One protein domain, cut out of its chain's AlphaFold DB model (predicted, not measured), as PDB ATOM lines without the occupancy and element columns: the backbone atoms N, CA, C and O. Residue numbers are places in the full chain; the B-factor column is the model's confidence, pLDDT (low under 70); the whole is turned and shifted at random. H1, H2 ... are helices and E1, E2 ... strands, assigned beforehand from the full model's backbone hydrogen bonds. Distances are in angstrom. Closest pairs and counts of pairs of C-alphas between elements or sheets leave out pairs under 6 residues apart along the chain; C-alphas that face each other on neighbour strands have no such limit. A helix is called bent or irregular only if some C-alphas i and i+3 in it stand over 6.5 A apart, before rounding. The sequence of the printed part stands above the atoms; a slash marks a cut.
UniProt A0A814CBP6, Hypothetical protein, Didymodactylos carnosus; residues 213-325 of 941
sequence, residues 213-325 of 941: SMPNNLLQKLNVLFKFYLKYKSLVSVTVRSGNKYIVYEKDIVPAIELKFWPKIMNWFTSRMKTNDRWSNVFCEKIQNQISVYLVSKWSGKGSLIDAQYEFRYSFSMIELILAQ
ATOM      1  N   SER A 213     -30.517  17.397 -13.650       39.22
ATOM      2  CA  SER A 213     -30.680  17.792 -12.253       39.22
ATOM      3  C   SER A 213     -30.049  19.173 -12.073       39.22
ATOM      4  O   SER A 213     -28.822  19.299 -12.075       39.22
ATOM      5  N   MET A 214     -30.859  20.226 -11.949       47.34
ATOM      6  CA  MET A 214     -30.326  21.519 -11.520       47.34
ATOM      7  C   MET A 214     -29.934  21.438 -10.039       47.34
ATOM      8  O   MET A 214     -30.718  20.924  -9.240       47.34
ATOM      9  N   PRO A 215     -28.752  21.938  -9.638       54.25
ATOM     10  CA  PRO A 215     -28.380  21.933  -8.233       54.25
ATOM     11  C   PRO A 215     -29.316  22.853  -7.429       54.25
ATOM     12  O   PRO A 215     -29.664  23.950  -7.874       54.25
ATOM     13  N   ASN A 216     -29.717  22.413  -6.230       53.81
ATOM     14  CA  ASN A 216     -30.719  23.090  -5.388       53.81
ATOM     15  C   ASN A 216     -30.407  24.574  -5.122       53.81
ATOM     16  O   ASN A 216     -31.320  25.389  -5.014       53.81
ATOM     17  N   ASN A 217     -29.127  24.951  -5.067       54.28
ATOM     18  CA  ASN A 217     -28.702  26.337  -4.859       54.28
ATOM     19  C   ASN A 217     -29.011  27.257  -6.062       54.28
ATOM     20  O   ASN A 217     -29.357  28.423  -5.876       54.28
ATOM     21  N   LEU A 218     -28.918  26.746  -7.292       57.53
ATOM     22  CA  LEU A 218     -29.266  27.470  -8.510       57.53
ATOM     23  C   LEU A 218     -30.784  27.584  -8.627       57.53
ATOM     24  O   LEU A 218     -31.286  28.662  -8.935       57.53
ATOM     25  N   LEU A 219     -31.507  26.510  -8.285       58.78
ATOM     26  CA  LEU A 219     -32.966  26.516  -8.223       58.78
ATOM     27  C   LEU A 219     -33.466  27.575  -7.230       58.78
ATOM     28  O   LEU A 219     -34.326  28.371  -7.582       58.78
ATOM     29  N   GLN A 220     -32.879  27.659  -6.032       61.50
ATOM     30  CA  GLN A 220     -33.226  28.671  -5.026       61.50
ATOM     31  C   GLN A 220     -32.934  30.106  -5.498       61.50
ATOM     32  O   GLN A 220     -33.793  30.977  -5.358       61.50
ATOM     33  N   LYS A 221     -31.767  30.360  -6.109       64.38
ATOM     34  CA  LYS A 221     -31.416  31.689  -6.651       64.38
ATOM     35  C   LYS A 221     -32.337  32.114  -7.795       64.38
ATOM     36  O   LYS A 221     -32.772  33.265  -7.836       64.38
ATOM     37  N   LEU A 222     -32.668  31.187  -8.694       61.16
ATOM     38  CA  LEU A 222     -33.637  31.426  -9.761       61.16
ATOM     39  C   LEU A 222     -35.030  31.672  -9.178       61.16
ATOM     40  O   LEU A 222     -35.698  32.602  -9.610       61.16
ATOM     41  N   ASN A 223     -35.437  30.932  -8.145       58.41
ATOM     42  CA  ASN A 223     -36.740  31.098  -7.500       58.41
ATOM     43  C   ASN A 223     -36.913  32.504  -6.891       58.41
ATOM     44  O   ASN A 223     -37.981  33.095  -7.010       58.41
ATOM     45  N   VAL A 224     -35.862  33.099  -6.312       61.31
ATOM     46  CA  VAL A 224     -35.900  34.493  -5.818       61.31
ATOM     47  C   VAL A 224     -36.076  35.497  -6.967       61.31
ATOM     48  O   VAL A 224     -36.940  36.371  -6.895       61.31
ATOM     49  N   LEU A 225     -35.312  35.346  -8.053       56.00
ATOM     50  CA  LEU A 225     -35.420  36.186  -9.256       56.00
ATOM     51  C   LEU A 225     -36.789  36.051  -9.944       56.00
ATOM     52  O   LEU A 225     -37.366  37.049 -10.378       56.00
ATOM     53  N   PHE A 226     -37.341  34.837 -10.002       61.44
ATOM     54  CA  PHE A 226     -38.642  34.567 -10.610       61.44
ATOM     55  C   PHE A 226     -39.809  35.002  -9.733       61.44
ATOM     56  O   PHE A 226     -40.751  35.575 -10.265       61.44
ATOM     57  N   LYS A 227     -39.750  34.832  -8.406       60.88
ATOM     58  CA  LYS A 227     -40.754  35.404  -7.493       60.88
ATOM     59  C   LYS A 227     -40.779  36.925  -7.577       60.88
ATOM     60  O   LYS A 227     -41.859  37.509  -7.591       60.88
ATOM     61  N   PHE A 228     -39.611  37.560  -7.699       56.34
ATOM     62  CA  PHE A 228     -39.520  38.992  -7.971       56.34
ATOM     63  C   PHE A 228     -40.198  39.330  -9.308       56.34
ATOM     64  O   PHE A 228     -41.090  40.165  -9.339       56.34
ATOM     65  N   TYR A 229     -39.875  38.633 -10.399       56.72
ATOM     66  CA  TYR A 229     -40.502  38.891 -11.700       56.72
ATOM     67  C   TYR A 229     -42.011  38.612 -11.740       56.72
ATOM     68  O   TYR A 229     -42.752  39.440 -12.248       56.72
ATOM     69  N   LEU A 230     -42.497  37.492 -11.200       57.19
ATOM     70  CA  LEU A 230     -43.928  37.163 -11.170       57.19
ATOM     71  C   LEU A 230     -44.720  38.200 -10.365       57.19
ATOM     72  O   LEU A 230     -45.831  38.552 -10.756       57.19
ATOM     73  N   LYS A 231     -44.119  38.758  -9.304       56.47
ATOM     74  CA  LYS A 231     -44.667  39.892  -8.546       56.47
ATOM     75  C   LYS A 231     -44.713  41.191  -9.369       56.47
ATOM     76  O   LYS A 231     -45.550  42.045  -9.093       56.47
ATOM     77  N   TYR A 232     -43.865  41.327 -10.392       54.81
ATOM     78  CA  TYR A 232     -43.742  42.501 -11.265       54.81
ATOM     79  C   TYR A 232     -43.907  42.166 -12.754       54.81
ATOM     80  O   TYR A 232     -43.242  42.779 -13.590       54.81
ATOM     81  N   LYS A 233     -44.777  41.209 -13.116       48.03
ATOM     82  CA  LYS A 233     -45.120  40.901 -14.516       48.03
ATOM     83  C   LYS A 233     -45.942  42.061 -15.091       48.03
ATOM     84  O   LYS A 233     -47.137  41.949 -15.331       48.03
ATOM     85  N   SER A 234     -45.309  43.218 -15.233       45.88
ATOM     86  CA  SER A 234     -45.884  44.423 -15.797       45.88
ATOM     87  C   SER A 234     -45.644  44.378 -17.295       45.88
ATOM     88  O   SER A 234     -44.509  44.546 -17.749       45.88
ATOM     89  N   LEU A 235     -46.712  44.160 -18.062       52.38
ATOM     90  CA  LEU A 235     -46.765  44.658 -19.432       52.38
ATOM     91  C   LEU A 235     -46.340  46.129 -19.373       52.38
ATOM     92  O   LEU A 235     -46.956  46.920 -18.654       52.38
ATOM     93  N   VAL A 236     -45.265  46.500 -20.066       57.75
ATOM     94  CA  VAL A 236     -44.912  47.915 -20.180       57.75
ATOM     95  C   VAL A 236     -45.738  48.457 -21.335       57.75
ATOM     96  O   VAL A 236     -45.315  48.425 -22.489       57.75
ATOM     97  N   SER A 237     -46.959  48.890 -21.026       51.66
ATOM     98  CA  SER A 237     -47.811  49.601 -21.972       51.66
ATOM     99  C   SER A 237     -47.421  51.076 -21.967       51.66
ATOM    100  O   SER A 237     -47.709  51.805 -21.013       51.66
ATOM    101  N   VAL A 238     -46.762  51.531 -23.027       61.84
ATOM    102  CA  VAL A 238     -46.531  52.959 -23.256       61.84
ATOM    103  C   VAL A 238     -47.692  53.469 -24.095       61.84
ATOM    104  O   VAL A 238     -47.785  53.174 -25.284       61.84
ATOM    105  N   THR A 239     -48.607  54.213 -23.479       60.91
ATOM    106  CA  THR A 239     -49.688  54.866 -24.225       60.91
ATOM    107  C   THR A 239     -49.179  56.201 -24.746       60.91
ATOM    108  O   THR A 239     -48.926  57.116 -23.966       60.91
ATOM    109  N   VAL A 240     -49.024  56.313 -26.063       62.62
ATOM    110  CA  VAL A 240     -48.646  57.561 -26.729       62.62
ATOM    111  C   VAL A 240     -49.896  58.169 -27.344       62.62
ATOM    112  O   VAL A 240     -50.610  57.527 -28.118       62.62
ATOM    113  N   ARG A 241     -50.176  59.426 -27.007       54.94
ATOM    114  CA  ARG A 241     -51.249  60.186 -27.645       54.94
ATOM    115  C   ARG A 241     -50.732  60.746 -28.971       54.94
ATOM    116  O   ARG A 241     -49.794  61.532 -28.975       54.94
ATOM    117  N   SER A 242     -51.345  60.351 -30.088       56.50
ATOM    118  CA  SER A 242     -51.080  60.924 -31.414       56.50
ATOM    119  C   SER A 242     -52.393  61.519 -31.935       56.50
ATOM    120  O   SER A 242     -53.261  60.807 -32.439       56.50
ATOM    121  N   GLY A 243     -52.582  62.827 -31.720       80.81
ATOM    122  CA  GLY A 243     -53.849  63.523 -31.975       80.81
ATOM    123  C   GLY A 243     -54.976  63.084 -31.025       80.81
ATOM    124  O   GLY A 243     -54.799  63.048 -29.803       80.81
ATOM    125  N   ASN A 244     -56.134  62.722 -31.592       66.19
ATOM    126  CA  ASN A 244     -57.291  62.182 -30.858       66.19
ATOM    127  C   ASN A 244     -57.248  60.653 -30.672       66.19
ATOM    128  O   ASN A 244     -58.157  60.088 -30.066       66.19
ATOM    129  N   LYS A 245     -56.216  59.971 -31.185       60.25
ATOM    130  CA  LYS A 245     -56.054  58.520 -31.040       60.25
ATOM    131  C   LYS A 245     -54.998  58.210 -29.981       60.25
ATOM    132  O   LYS A 245     -53.897  58.765 -29.985       60.25
ATOM    133  N   TYR A 246     -55.338  57.293 -29.083       63.31
ATOM    134  CA  TYR A 246     -54.382  56.680 -28.170       63.31
ATOM    135  C   TYR A 246     -53.761  55.477 -28.876       63.31
ATOM    136  O   TYR A 246     -54.466  54.536 -29.234       63.31
ATOM    137  N   ILE A 247     -52.449  55.521 -29.106       75.69
ATOM    138  CA  ILE A 247     -51.691  54.379 -29.610       75.69
ATOM    139  C   ILE A 247     -51.042  53.722 -28.398       75.69
ATOM    140  O   ILE A 247     -50.172  54.304 -27.750       75.69
ATOM    141  N   VAL A 248     -51.494  52.517 -28.068       73.62
ATOM    142  CA  VAL A 248     -50.897  51.720 -26.997       73.62
ATOM    143  C   VAL A 248     -49.759  50.906 -27.599       73.62
ATOM    144  O   VAL A 248     -49.982  50.040 -28.442       73.62
ATOM    145  N   TYR A 249     -48.529  51.202 -27.183       72.88
ATOM    146  CA  TYR A 249     -47.365  50.379 -27.481       72.88
ATOM    147  C   TYR A 249     -47.171  49.387 -26.348       72.88
ATOM    148  O   TYR A 249     -46.758  49.751 -25.246       72.88
ATOM    149  N   GLU A 250     -47.448  48.124 -26.627       78.50
ATOM    150  CA  GLU A 250     -47.181  47.039 -25.696       78.50
ATOM    151  C   GLU A 250     -45.764  46.519 -25.937       78.50
ATOM    152  O   GLU A 250     -45.410  46.111 -27.047       78.50
ATOM    153  N   LYS A 251     -44.921  46.579 -24.900       81.62
ATOM    154  CA  LYS A 251     -43.606  45.936 -24.902       81.62
ATOM    155  C   LYS A 251     -43.598  44.777 -23.915       81.62
ATOM    156  O   LYS A 251     -43.691  44.980 -22.703       81.62
ATOM    157  N   ASP A 252     -43.405  43.579 -24.453       84.06
ATOM    158  CA  ASP A 252     -43.190  42.372 -23.666       84.06
ATOM    159  C   ASP A 252     -41.742  42.312 -23.172       84.06
ATOM    160  O   ASP A 252     -40.798  42.224 -23.960       84.06
ATOM    161  N   ILE A 253     -41.561  42.326 -21.853       86.38
ATOM    162  CA  ILE A 253     -40.276  42.021 -21.220       86.38
ATOM    163  C   ILE A 253     -40.300  40.551 -20.810       86.38
ATOM    164  O   ILE A 253     -41.014  40.165 -19.881       86.38
ATOM    165  N   VAL A 254     -39.509  39.737 -21.511       89.00
ATOM    166  CA  VAL A 254     -39.435  38.285 -21.311       89.00
ATOM    167  C   VAL A 254     -38.094  37.922 -20.665       89.00
ATOM    168  O   VAL A 254     -37.069  37.951 -21.349       89.00
ATOM    169  N   PRO A 255     -38.064  37.565 -19.368       87.75
ATOM    170  CA  PRO A 255     -36.873  37.023 -18.734       87.75
ATOM    171  C   PRO A 255     -36.489  35.705 -19.392       87.75
ATOM    172  O   PRO A 255     -37.336  34.837 -19.625       87.75
ATOM    173  N   ALA A 256     -35.200  35.556 -19.653       94.25
ATOM    174  CA  ALA A 256     -34.652  34.391 -20.312       94.25
ATOM    175  C   ALA A 256     -33.384  33.925 -19.590       94.25
ATOM    176  O   ALA A 256     -32.533  34.740 -19.235       94.25
ATOM    177  N   ILE A 257     -33.251  32.615 -19.391       94.25
ATOM    178  CA  ILE A 257     -32.009  31.982 -18.943       94.25
ATOM    179  C   ILE A 257     -31.243  31.571 -20.192       94.25
ATOM    180  O   ILE A 257     -31.729  30.764 -20.981       94.25
ATOM    181  N   GLU A 258     -30.054  32.125 -20.377       95.81
ATOM    182  CA  GLU A 258     -29.174  31.760 -21.480       95.81
ATOM    183  C   GLU A 258     -28.489  30.409 -21.203       95.81
ATOM    184  O   GLU A 258     -27.804  30.236 -20.194       95.81
ATOM    185  N   LEU A 259     -28.649  29.454 -22.116       93.38
ATOM    186  CA  LEU A 259     -27.946  28.178 -22.123       93.38
ATOM    187  C   LEU A 259     -26.707  28.297 -23.009       93.38
ATOM    188  O   LEU A 259     -26.806  28.489 -24.220       93.38
ATOM    189  N   LYS A 260     -25.532  28.106 -22.406       89.88
ATOM    190  CA  LYS A 260     -24.241  28.072 -23.116       89.88
ATOM    191  C   LYS A 260     -23.992  26.765 -23.881       89.88
ATOM    192  O   LYS A 260     -22.898  26.548 -24.386       89.88
ATOM    193  N   PHE A 261     -24.987  25.883 -23.944       89.62
ATOM    194  CA  PHE A 261     -24.937  24.628 -24.681       89.62
ATOM    195  C   PHE A 261     -26.256  24.402 -25.419       89.62
ATOM    196  O   PHE A 261     -27.315  24.879 -25.003       89.62
ATOM    197  N   TRP A 262     -26.192  23.637 -26.504       89.19
ATOM    198  CA  TRP A 262     -27.368  23.235 -27.263       89.19
ATOM    199  C   TRP A 262     -28.002  21.988 -26.636       89.19
ATOM    200  O   TRP A 262     -27.310  20.990 -26.421       89.19
ATOM    201  N   PRO A 263     -29.305  22.007 -26.314       91.19
ATOM    202  CA  PRO A 263     -29.968  20.855 -25.723       91.19
ATOM    203  C   PRO A 263     -30.084  19.719 -26.750       91.19
ATOM    204  O   PRO A 263     -30.360  19.964 -27.923       91.19
ATOM    205  N   LYS A 264     -29.951  18.460 -26.301       92.31
ATOM    206  CA  LYS A 264     -30.016  17.260 -27.168       92.31
ATOM    207  C   LYS A 264     -31.278  17.194 -28.034       92.31
ATOM    208  O   LYS A 264     -31.247  16.624 -29.119       92.31
ATOM    209  N   ILE A 265     -32.374  17.800 -27.578       91.81
ATOM    210  CA  ILE A 265     -33.636  17.884 -28.321       91.81
ATOM    211  C   ILE A 265     -33.500  18.627 -29.667       91.81
ATOM    212  O   ILE A 265     -34.297  18.411 -30.574       91.81
ATOM    213  N   MET A 266     -32.463  19.456 -29.822       92.31
ATOM    214  CA  MET A 266     -32.134  20.137 -31.075       92.31
ATOM    215  C   MET A 266     -31.246  19.317 -32.012       92.31
ATOM    216  O   MET A 266     -31.000  19.767 -33.130       92.31
ATOM    217  N   ASN A 267     -30.772  18.131 -31.610       92.56
ATOM    218  CA  ASN A 267     -29.910  17.310 -32.465       92.56
ATOM    219  C   ASN A 267     -30.570  17.052 -33.821       92.56
ATOM    220  O   ASN A 267     -29.927  17.206 -34.856       92.56
ATOM    221  N   TRP A 268     -31.875  16.769 -33.821       93.94
ATOM    222  CA  TRP A 268     -32.649  16.619 -35.048       93.94
ATOM    223  C   TRP A 268     -32.576  17.860 -35.950       93.94
ATOM    224  O   TRP A 268     -32.270  17.735 -37.133       93.94
ATOM    225  N   PHE A 269     -32.784  19.058 -35.396       93.75
ATOM    226  CA  PHE A 269     -32.695  20.310 -36.151       93.75
ATOM    227  C   PHE A 269     -31.288  20.511 -36.728       93.75
ATOM    228  O   PHE A 269     -31.148  20.848 -37.901       93.75
ATOM    229  N   THR A 270     -30.243  20.234 -35.943       90.00
ATOM    230  CA  THR A 270     -28.854  20.368 -36.409       90.00
ATOM    231  C   THR A 270     -28.505  19.373 -37.512       90.00
ATOM    232  O   THR A 270     -27.851  19.749 -38.481       90.00
ATOM    233  N   SER A 271     -28.979  18.127 -37.413       92.19
ATOM    234  CA  SER A 271     -28.799  17.118 -38.457       92.19
ATOM    235  C   SER A 271     -29.552  17.509 -39.726       92.19
ATOM    236  O   SER A 271     -28.958  17.516 -40.799       92.19
ATOM    237  N   ARG A 272     -30.821  17.928 -39.595       92.25
ATOM    238  CA  ARG A 272     -31.658  18.392 -40.712       92.25
ATOM    239  C   ARG A 272     -31.028  19.580 -41.433       92.25
ATOM    240  O   ARG A 272     -31.005  19.595 -42.659       92.25
ATOM    241  N   MET A 273     -30.510  20.559 -40.688       88.44
ATOM    242  CA  MET A 273     -29.835  21.722 -41.266       88.44
ATOM    243  C   MET A 273     -28.587  21.334 -42.058       88.44
ATOM    244  O   MET A 273     -28.407  21.838 -43.157       88.44
ATOM    245  N   LYS A 274     -27.755  20.421 -41.537       87.44
ATOM    246  CA  LYS A 274     -26.538  19.954 -42.228       87.44
ATOM    247  C   LYS A 274     -26.837  19.189 -43.517       87.44
ATOM    248  O   LYS A 274     -26.023  19.204 -44.428       87.44
ATOM    249  N   THR A 275     -27.985  18.520 -43.588       86.38
ATOM    250  CA  THR A 275     -28.433  17.809 -44.795       86.38
ATOM    251  C   THR A 275     -29.221  18.686 -45.766       86.38
ATOM    252  O   THR A 275     -29.589  18.213 -46.834       86.38
ATOM    253  N   ASN A 276     -29.554  19.925 -45.393       85.00
ATOM    254  CA  ASN A 276     -30.344  20.812 -46.236       85.00
ATOM    255  C   ASN A 276     -29.418  21.727 -47.044       85.00
ATOM    256  O   ASN A 276     -28.781  22.616 -46.482       85.00
ATOM    257  N   ASP A 277     -29.418  21.561 -48.368       84.94
ATOM    258  CA  ASP A 277     -28.584  22.327 -49.309       84.94
ATOM    259  C   ASP A 277     -28.786  23.851 -49.242       84.94
ATOM    260  O   ASP A 277     -27.969  24.623 -49.752       84.94
ATOM    261  N   ARG A 278     -29.879  24.309 -48.620       84.00
ATOM    262  CA  ARG A 278     -30.147  25.727 -48.375       84.00
ATOM    263  C   ARG A 278     -29.124  26.356 -47.431       84.00
ATOM    264  O   ARG A 278     -28.765  27.520 -47.616       84.00
ATOM    265  N   TRP A 279     -28.705  25.634 -46.398       86.06
ATOM    266  CA  TRP A 279     -27.876  26.173 -45.327       86.06
ATOM    267  C   TRP A 279     -26.439  25.694 -45.509       86.06
ATOM    268  O   TRP A 279     -26.163  24.500 -45.504       86.06
ATOM    269  N   SER A 280     -25.496  26.624 -45.666       84.50
ATOM    270  CA  SER A 280     -24.090  26.239 -45.794       84.50
ATOM    271  C   SER A 280     -23.582  25.604 -44.495       84.50
ATOM    272  O   SER A 280     -23.962  26.021 -43.400       84.50
ATOM    273  N   ASN A 281     -22.661  24.640 -44.596       85.88
ATOM    274  CA  ASN A 281     -22.036  24.026 -43.416       85.88
ATOM    275  C   ASN A 281     -21.408  25.075 -42.484       85.88
ATOM    276  O   ASN A 281     -21.577  24.996 -41.271       85.88
ATOM    277  N   VAL A 282     -20.785  26.112 -43.056       84.19
ATOM    278  CA  VAL A 282     -20.220  27.249 -42.309       84.19
ATOM    279  C   VAL A 282     -21.296  27.991 -41.513       84.19
ATOM    280  O   VAL A 282     -21.078  28.363 -40.362       84.19
ATOM    281  N   PHE A 283     -22.479  28.196 -42.096       87.50
ATOM    282  CA  PHE A 283     -23.595  28.828 -41.399       87.50
ATOM    283  C   PHE A 283     -24.147  27.942 -40.273       87.50
ATOM    284  O   PHE A 283     -24.383  28.428 -39.166       87.50
ATOM    285  N   CYS A 284     -24.288  26.639 -40.521       86.00
ATOM    286  CA  CYS A 284     -24.699  25.662 -39.512       86.00
ATOM    287  C   CYS A 284     -23.729  25.633 -38.318       86.00
ATOM    288  O   CYS A 284     -24.163  25.649 -37.165       86.00
ATOM    289  N   GLU A 285     -22.419  25.649 -38.583       87.62
ATOM    290  CA  GLU A 285     -21.374  25.713 -37.555       87.62
ATOM    291  C   GLU A 285     -21.405  27.032 -36.783       87.62
ATOM    292  O   GLU A 285     -21.307  27.030 -35.555       87.62
ATOM    293  N   LYS A 286     -21.602  28.161 -37.476       87.69
ATOM    294  CA  LYS A 286     -21.762  29.474 -36.840       87.69
ATOM    295  C   LYS A 286     -22.938  29.468 -35.866       87.69
ATOM    296  O   LYS A 286     -22.789  29.911 -34.729       87.69
ATOM    297  N   ILE A 287     -24.083  28.937 -36.291       88.12
ATOM    298  CA  ILE A 287     -25.268  28.815 -35.445       88.12
ATOM    299  C   ILE A 287     -24.969  27.958 -34.207       88.12
ATOM    300  O   ILE A 287     -25.240  28.397 -33.089       88.12
ATOM    301  N   GLN A 288     -24.386  26.768 -34.394       87.12
ATOM    302  CA  GLN A 288     -24.103  25.837 -33.296       87.12
ATOM    303  C   GLN A 288     -23.096  26.394 -32.284       87.12
ATOM    304  O   GLN A 288     -23.269  26.198 -31.083       87.12
ATOM    305  N   ASN A 289     -22.056  27.085 -32.753       87.12
ATOM    306  CA  ASN A 289     -20.934  27.488 -31.905       87.12
ATOM    307  C   ASN A 289     -21.105  28.874 -31.272       87.12
ATOM    308  O   ASN A 289     -20.489  29.146 -30.245       87.12
ATOM    309  N   GLN A 290     -21.888  29.768 -31.884       88.31
ATOM    310  CA  GLN A 290     -21.931  31.180 -31.479       88.31
ATOM    311  C   GLN A 290     -23.271  31.621 -30.888       88.31
ATOM    312  O   GLN A 290     -23.331  32.685 -30.274       88.31
ATOM    313  N   ILE A 291     -24.347  30.845 -31.064       91.38
ATOM    314  CA  ILE A 291     -25.683  31.254 -30.625       91.38
ATOM    315  C   ILE A 291     -26.141  30.390 -29.459       91.38
ATOM    316  O   ILE A 291     -26.306  29.178 -29.583       91.38
ATOM    317  N   SER A 292     -26.415  31.045 -28.339       94.06
ATOM    318  CA  SER A 292     -27.025  30.420 -27.172       94.06
ATOM    319  C   SER A 292     -28.515  30.142 -27.385       94.06
ATOM    320  O   SER A 292     -29.232  30.903 -28.042       94.06
ATOM    321  N   VAL A 293     -28.996  29.067 -26.764       94.94
ATOM    322  CA  VAL A 293     -30.428  28.756 -26.642       94.94
ATOM    323  C   VAL A 293     -30.935  29.359 -25.341       94.94
ATOM    324  O   VAL A 293     -30.181  29.466 -24.382       94.94
ATOM    325  N   TYR A 294     -32.200  29.753 -25.273       96.50
ATOM    326  CA  TYR A 294     -32.750  30.381 -24.076       96.50
ATOM    327  C   TYR A 294     -33.845  29.517 -23.454       96.50
ATOM    328  O   TYR A 294     -34.562  28.814 -24.162       96.50
ATOM    329  N   LEU A 295     -34.008  29.590 -22.136       95.62
ATOM    330  CA  LEU A 295     -35.196  29.113 -21.434       95.62
ATOM    331  C   LEU A 295     -36.022  30.313 -20.994       95.62
ATOM    332  O   LEU A 295     -35.502  31.214 -20.341       95.62
ATOM    333  N   VAL A 296     -37.307  30.318 -21.319       94.00
ATOM    334  CA  VAL A 296     -38.245  31.352 -20.870       94.00
ATOM    335  C   VAL A 296     -39.334  30.706 -20.031       94.00
ATOM    336  O   VAL A 296     -39.802  29.612 -20.354       94.00
ATOM    337  N   SER A 297     -39.742  31.379 -18.958       88.81
ATOM    338  CA  SER A 297     -40.864  30.914 -18.144       88.81
ATOM    339  C   SER A 297     -42.141  30.974 -18.982       88.81
ATOM    340  O   SER A 297     -42.513  32.030 -19.506       88.81
ATOM    341  N   LYS A 298     -42.788  29.824 -19.162       86.44
ATOM    342  CA  LYS A 298     -44.112  29.729 -19.773       86.44
ATOM    343  C   LYS A 298     -44.836  28.552 -19.151       86.44
ATOM    344  O   LYS A 298     -44.398  27.419 -19.310       86.44
ATOM    345  N   TRP A 299     -45.969  28.851 -18.533       82.12
ATOM    346  CA  TRP A 299     -46.887  27.834 -18.055       82.12
ATOM    347  C   TRP A 299     -47.492  27.062 -19.235       82.12
ATOM    348  O   TRP A 299     -47.950  27.660 -20.214       82.12
ATOM    349  N   SER A 300     -47.466  25.740 -19.134       77.69
ATOM    350  CA  SER A 300     -48.001  24.767 -20.081       77.69
ATOM    351  C   SER A 300     -49.528  24.702 -20.057       77.69
ATOM    352  O   SER A 300     -50.125  24.127 -20.962       77.69
ATOM    353  N   GLY A 301     -50.166  25.277 -19.032       76.94
ATOM    354  CA  GLY A 301     -51.603  25.136 -18.796       76.94
ATOM    355  C   GLY A 301     -51.990  23.779 -18.195       76.94
ATOM    356  O   GLY A 301     -53.156  23.577 -17.872       76.94
ATOM    357  N   LYS A 302     -51.031  22.856 -18.025       73.50
ATOM    358  CA  LYS A 302     -51.231  21.524 -17.442       73.50
ATOM    359  C   LYS A 302     -50.637  21.509 -16.027       73.50
ATOM    360  O   LYS A 302     -49.554  22.035 -15.802       73.50
ATOM    361  N   GLY A 303     -51.353  20.927 -15.066       73.75
ATOM    362  CA  GLY A 303     -50.917  20.847 -13.664       73.75
ATOM    363  C   GLY A 303     -51.410  21.989 -12.769       73.75
ATOM    364  O   GLY A 303     -52.156  22.872 -13.195       73.75
ATOM    365  N   SER A 304     -51.034  21.937 -11.489       75.56
ATOM    366  CA  SER A 304     -51.456  22.939 -10.509       75.56
ATOM    367  C   SER A 304     -50.761  24.288 -10.758       75.56
ATOM    368  O   SER A 304     -49.641  24.348 -11.266       75.56
ATOM    369  N   LEU A 305     -51.384  25.396 -10.337       66.75
ATOM    370  CA  LEU A 305     -50.774  26.740 -10.343       66.75
ATOM    371  C   LEU A 305     -49.439  26.815  -9.571       66.75
ATOM    372  O   LEU A 305     -48.680  27.765  -9.751       66.75
ATOM    373  N   ILE A 306     -49.164  25.840  -8.702       67.31
ATOM    374  CA  ILE A 306     -47.913  25.734  -7.947       67.31
ATOM    375  C   ILE A 306     -46.815  25.126  -8.832       67.31
ATOM    376  O   ILE A 306     -45.703  25.652  -8.861       67.31
ATOM    377  N   ASP A 307     -47.142  24.101  -9.622       63.84
ATOM    378  CA  ASP A 307     -46.216  23.486 -10.586       63.84
ATOM    379  C   ASP A 307     -45.903  24.441 -11.751       63.84
ATOM    380  O   ASP A 307     -44.772  24.503 -12.236       63.84
ATOM    381  N   ALA A 308     -46.876  25.287 -12.111       62.38
ATOM    382  CA  ALA A 308     -46.764  26.328 -13.132       62.38
ATOM    383  C   ALA A 308     -45.581  27.293 -12.940       62.38
ATOM    384  O   ALA A 308     -45.086  27.873 -13.908       62.38
ATOM    385  N   GLN A 309     -45.132  27.496 -11.695       65.25
ATOM    386  CA  GLN A 309     -44.071  28.455 -11.368       65.25
ATOM    387  C   GLN A 309     -42.677  27.985 -11.798       65.25
ATOM    388  O   GLN A 309     -41.757  28.801 -11.874       65.25
ATOM    389  N   TYR A 310     -42.520  26.696 -12.105       74.25
ATOM    390  CA  TYR A 310     -41.228  26.089 -12.429       74.25
ATOM    391  C   TYR A 310     -41.135  25.596 -13.873       74.25
ATOM    392  O   TYR A 310     -40.135  24.985 -14.253       74.25
ATOM    393  N   GLU A 311     -42.145  25.874 -14.696       84.12
ATOM    394  CA  GLU A 311     -42.152  25.450 -16.088       84.12
ATOM    395  C   GLU A 311     -41.402  26.431 -16.992       84.12
ATOM    396  O   GLU A 311     -41.710  27.626 -17.110       84.12
ATOM    397  N   PHE A 312     -40.402  25.881 -17.675       90.31
ATOM    398  CA  PHE A 312     -39.618  26.566 -18.685       90.31
ATOM    399  C   PHE A 312     -39.875  25.944 -20.047       90.31
ATOM    400  O   PHE A 312     -39.955  24.725 -20.190       90.31
ATOM    401  N   ARG A 313     -39.907  26.791 -21.074       93.25
ATOM    402  CA  ARG A 313     -39.818  26.348 -22.465       93.25
ATOM    403  C   ARG A 313     -38.523  26.828 -23.091       93.25
ATOM    404  O   ARG A 313     -38.025  27.906 -22.759       93.25
ATOM    405  N   TYR A 314     -38.039  26.075 -24.067       95.56
ATOM    406  CA  TYR A 314     -36.994  26.564 -24.951       95.56
ATOM    407  C   TYR A 314     -37.500  27.748 -25.783       95.56
ATOM    408  O   TYR A 314     -38.641  27.773 -26.250       95.56
ATOM    409  N   SER A 315     -36.632  28.733 -25.959       96.38
ATOM    410  CA  SER A 315     -36.808  29.875 -26.839       96.38
ATOM    411  C   SER A 315     -35.631  29.942 -27.801       96.38
ATOM    412  O   SER A 315     -34.465  29.928 -27.398       96.38
ATOM    413  N   PHE A 316     -35.964  30.038 -29.084       96.56
ATOM    414  CA  PHE A 316     -35.011  30.079 -30.188       96.56
ATOM    415  C   PHE A 316     -35.011  31.437 -30.889       96.56
ATOM    416  O   PHE A 316     -34.532  31.544 -32.012       96.56
ATOM    417  N   SER A 317     -35.521  32.492 -30.245       95.88
ATOM    418  CA  SER A 317     -35.701  33.805 -30.880       95.88
ATOM    419  C   SER A 317     -34.413  34.390 -31.474       95.88
ATOM    420  O   SER A 317     -34.470  35.032 -32.518       95.88
ATOM    421  N   MET A 318     -33.247  34.129 -30.868       94.94
ATOM    422  CA  MET A 318     -31.956  34.549 -31.432       94.94
ATOM    423  C   MET A 318     -31.564  33.753 -32.682       94.94
ATOM    424  O   MET A 318     -31.039  34.326 -33.634       94.94
ATOM    425  N   ILE A 319     -31.864  32.452 -32.714       94.69
ATOM    426  CA  ILE A 319     -31.633  31.609 -33.894       94.69
ATOM    427  C   ILE A 319     -32.600  32.014 -35.011       94.69
ATOM    428  O   ILE A 319     -32.186  32.176 -36.151       94.69
ATOM    429  N   GLU A 320     -33.871  32.261 -34.689       95.19
ATOM    430  CA  GLU A 320     -34.877  32.770 -35.632       95.19
ATOM    431  C   GLU A 320     -34.475  34.112 -36.246       95.19
ATOM    432  O   GLU A 320     -34.684  34.322 -37.440       95.19
ATOM    433  N   LEU A 321     -33.890  35.012 -35.446       93.75
ATOM    434  CA  LEU A 321     -33.384  36.296 -35.921       93.75
ATOM    435  C   LEU A 321     -32.241  36.106 -36.920       93.75
ATOM    436  O   LEU A 321     -32.253  36.725 -37.980       93.75
ATOM    437  N   ILE A 322     -31.291  35.225 -36.616       92.31
ATOM    438  CA  ILE A 322     -30.148  34.953 -37.494       92.31
ATOM    439  C   ILE A 322     -30.598  34.244 -38.776       92.31
ATOM    440  O   ILE A 322     -30.211  34.648 -39.868       92.31
ATOM    441  N   LEU A 323     -31.519  33.283 -38.680       90.75
ATOM    442  CA  LEU A 323     -32.156  32.679 -39.851       90.75
ATOM    443  C   LEU A 323     -32.911  33.708 -40.699       90.75
ATOM    444  O   LEU A 323     -32.982  33.548 -41.911       90.75
ATOM    445  N   ALA A 324     -33.493  34.746 -40.092       90.88
ATOM    446  CA  ALA A 324     -34.136  35.833 -40.825       90.88
ATOM    447  C   ALA A 324     -33.131  36.788 -41.491       90.88
ATOM    448  O   ALA A 324     -33.434  37.333 -42.549       90.88
ATOM    449  N   GLN A 325     -31.943  36.967 -40.910       90.00
ATOM    450  CA  GLN A 325     -30.865  37.781 -41.486       90.00
ATOM    451  C   GLN A 325     -30.210  37.116 -42.702       90.00
ATOM    452  O   GLN A 325     -29.827  37.818 -43.631       90.00
TER     453      GLN A 325
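AT A GLANCE: This is residues 213 to 325 of the 941 residues of the protein "Hypothetical protein" of Didymodactylos carnosus (UniProt A0A814CBP6). A small three-strand sheet, E3, E4 and E5, forms the middle of a loose, spread-out model, with a long two-strand hairpin, E1 and E2, as an arm reaching far from it. Helix H1 lies off the sheet on another side, near the short H4, while the helical hairpin of H2 and H3 lies beyond the sheet at the end away from E1 and E2, with H5 close to H3. The 113 printed residues hold five named helices and five named strands, in the order H1 E1 E2 E3 H2 H3 E4 H4 E5 H5; the class is mixed, helices and strands, and both sheets, E3 - E4 - E5 and E1 - E2, are antiparallel. The whole is loose, with a radius of gyration of the C-alphas of 18.6 A, and flat, spanning 52 by 47 by 25 A.

IN THESE COORDINATES: H1, residues 216 to 231, begins at C-alpha (-30.719, 23.090, -5.388) and is 22.1 A long. E1, residues 236 to 242, is 18.3 A long and E2, residues 245 to 251, 18.7 A. E3 is residues 256 to 259. H2, residues 264 to 274, is 15.7 A long; it is irregular, but only just: C-alphas 265 and 268 are 6.9 A apart. H3, residues 281 to 290, is 13.9 A long and E4, residues 293 to 297, 13.6 A. H4, residues 307 to 310, and E5, residues 312 to 315, are short. H5, residues 317 to 325, is 12.3 A long and ends at C-alpha (-30.865, 37.781, -41.486).

HOW THE PARTS SIT: In the three-strand sheet, E4 is the inner strand. It is antiparallel to E3, with N 257 and O 295 at 2.8 A, and to E5, with N 315 and O 294 at 2.7 A. H5 is on this sheet but only grazes it, with residues 317 to 319. H3 and H5 are close but not clearly touching, the closest C-alphas being those of Ile 287 and Ile 319 at 7.1 A. H2 and H3 touch as a helical hairpin, Lys 274 and Asn 281 having the closest C-alphas at 6.2 A; they run opposite ways at a shallow tilt of 27 degrees. H1 and H4 are not on the sheet, and are near each other. The hairpin of E1 and E2 has N 238 and O 249 at 2.8 A; E2 and E3 are apart. Every O i to N i+4 pair is within hydrogen-bond range in H1, H3 and H5, against 5 of 7 in H2; H4 is too short for such a pair.

THE WHOLE: The C-alphas farthest apart, those of Ser 213 and Asn 244, are 55.0 A apart. Residues 213 to 218, of which 216 to 218 belong to H1, stand free. The printed part has no cut and no long link. Its mean pLDDT is 77.9, with residues 213 to 242, 244 to 246 and 305 to 309 under 70.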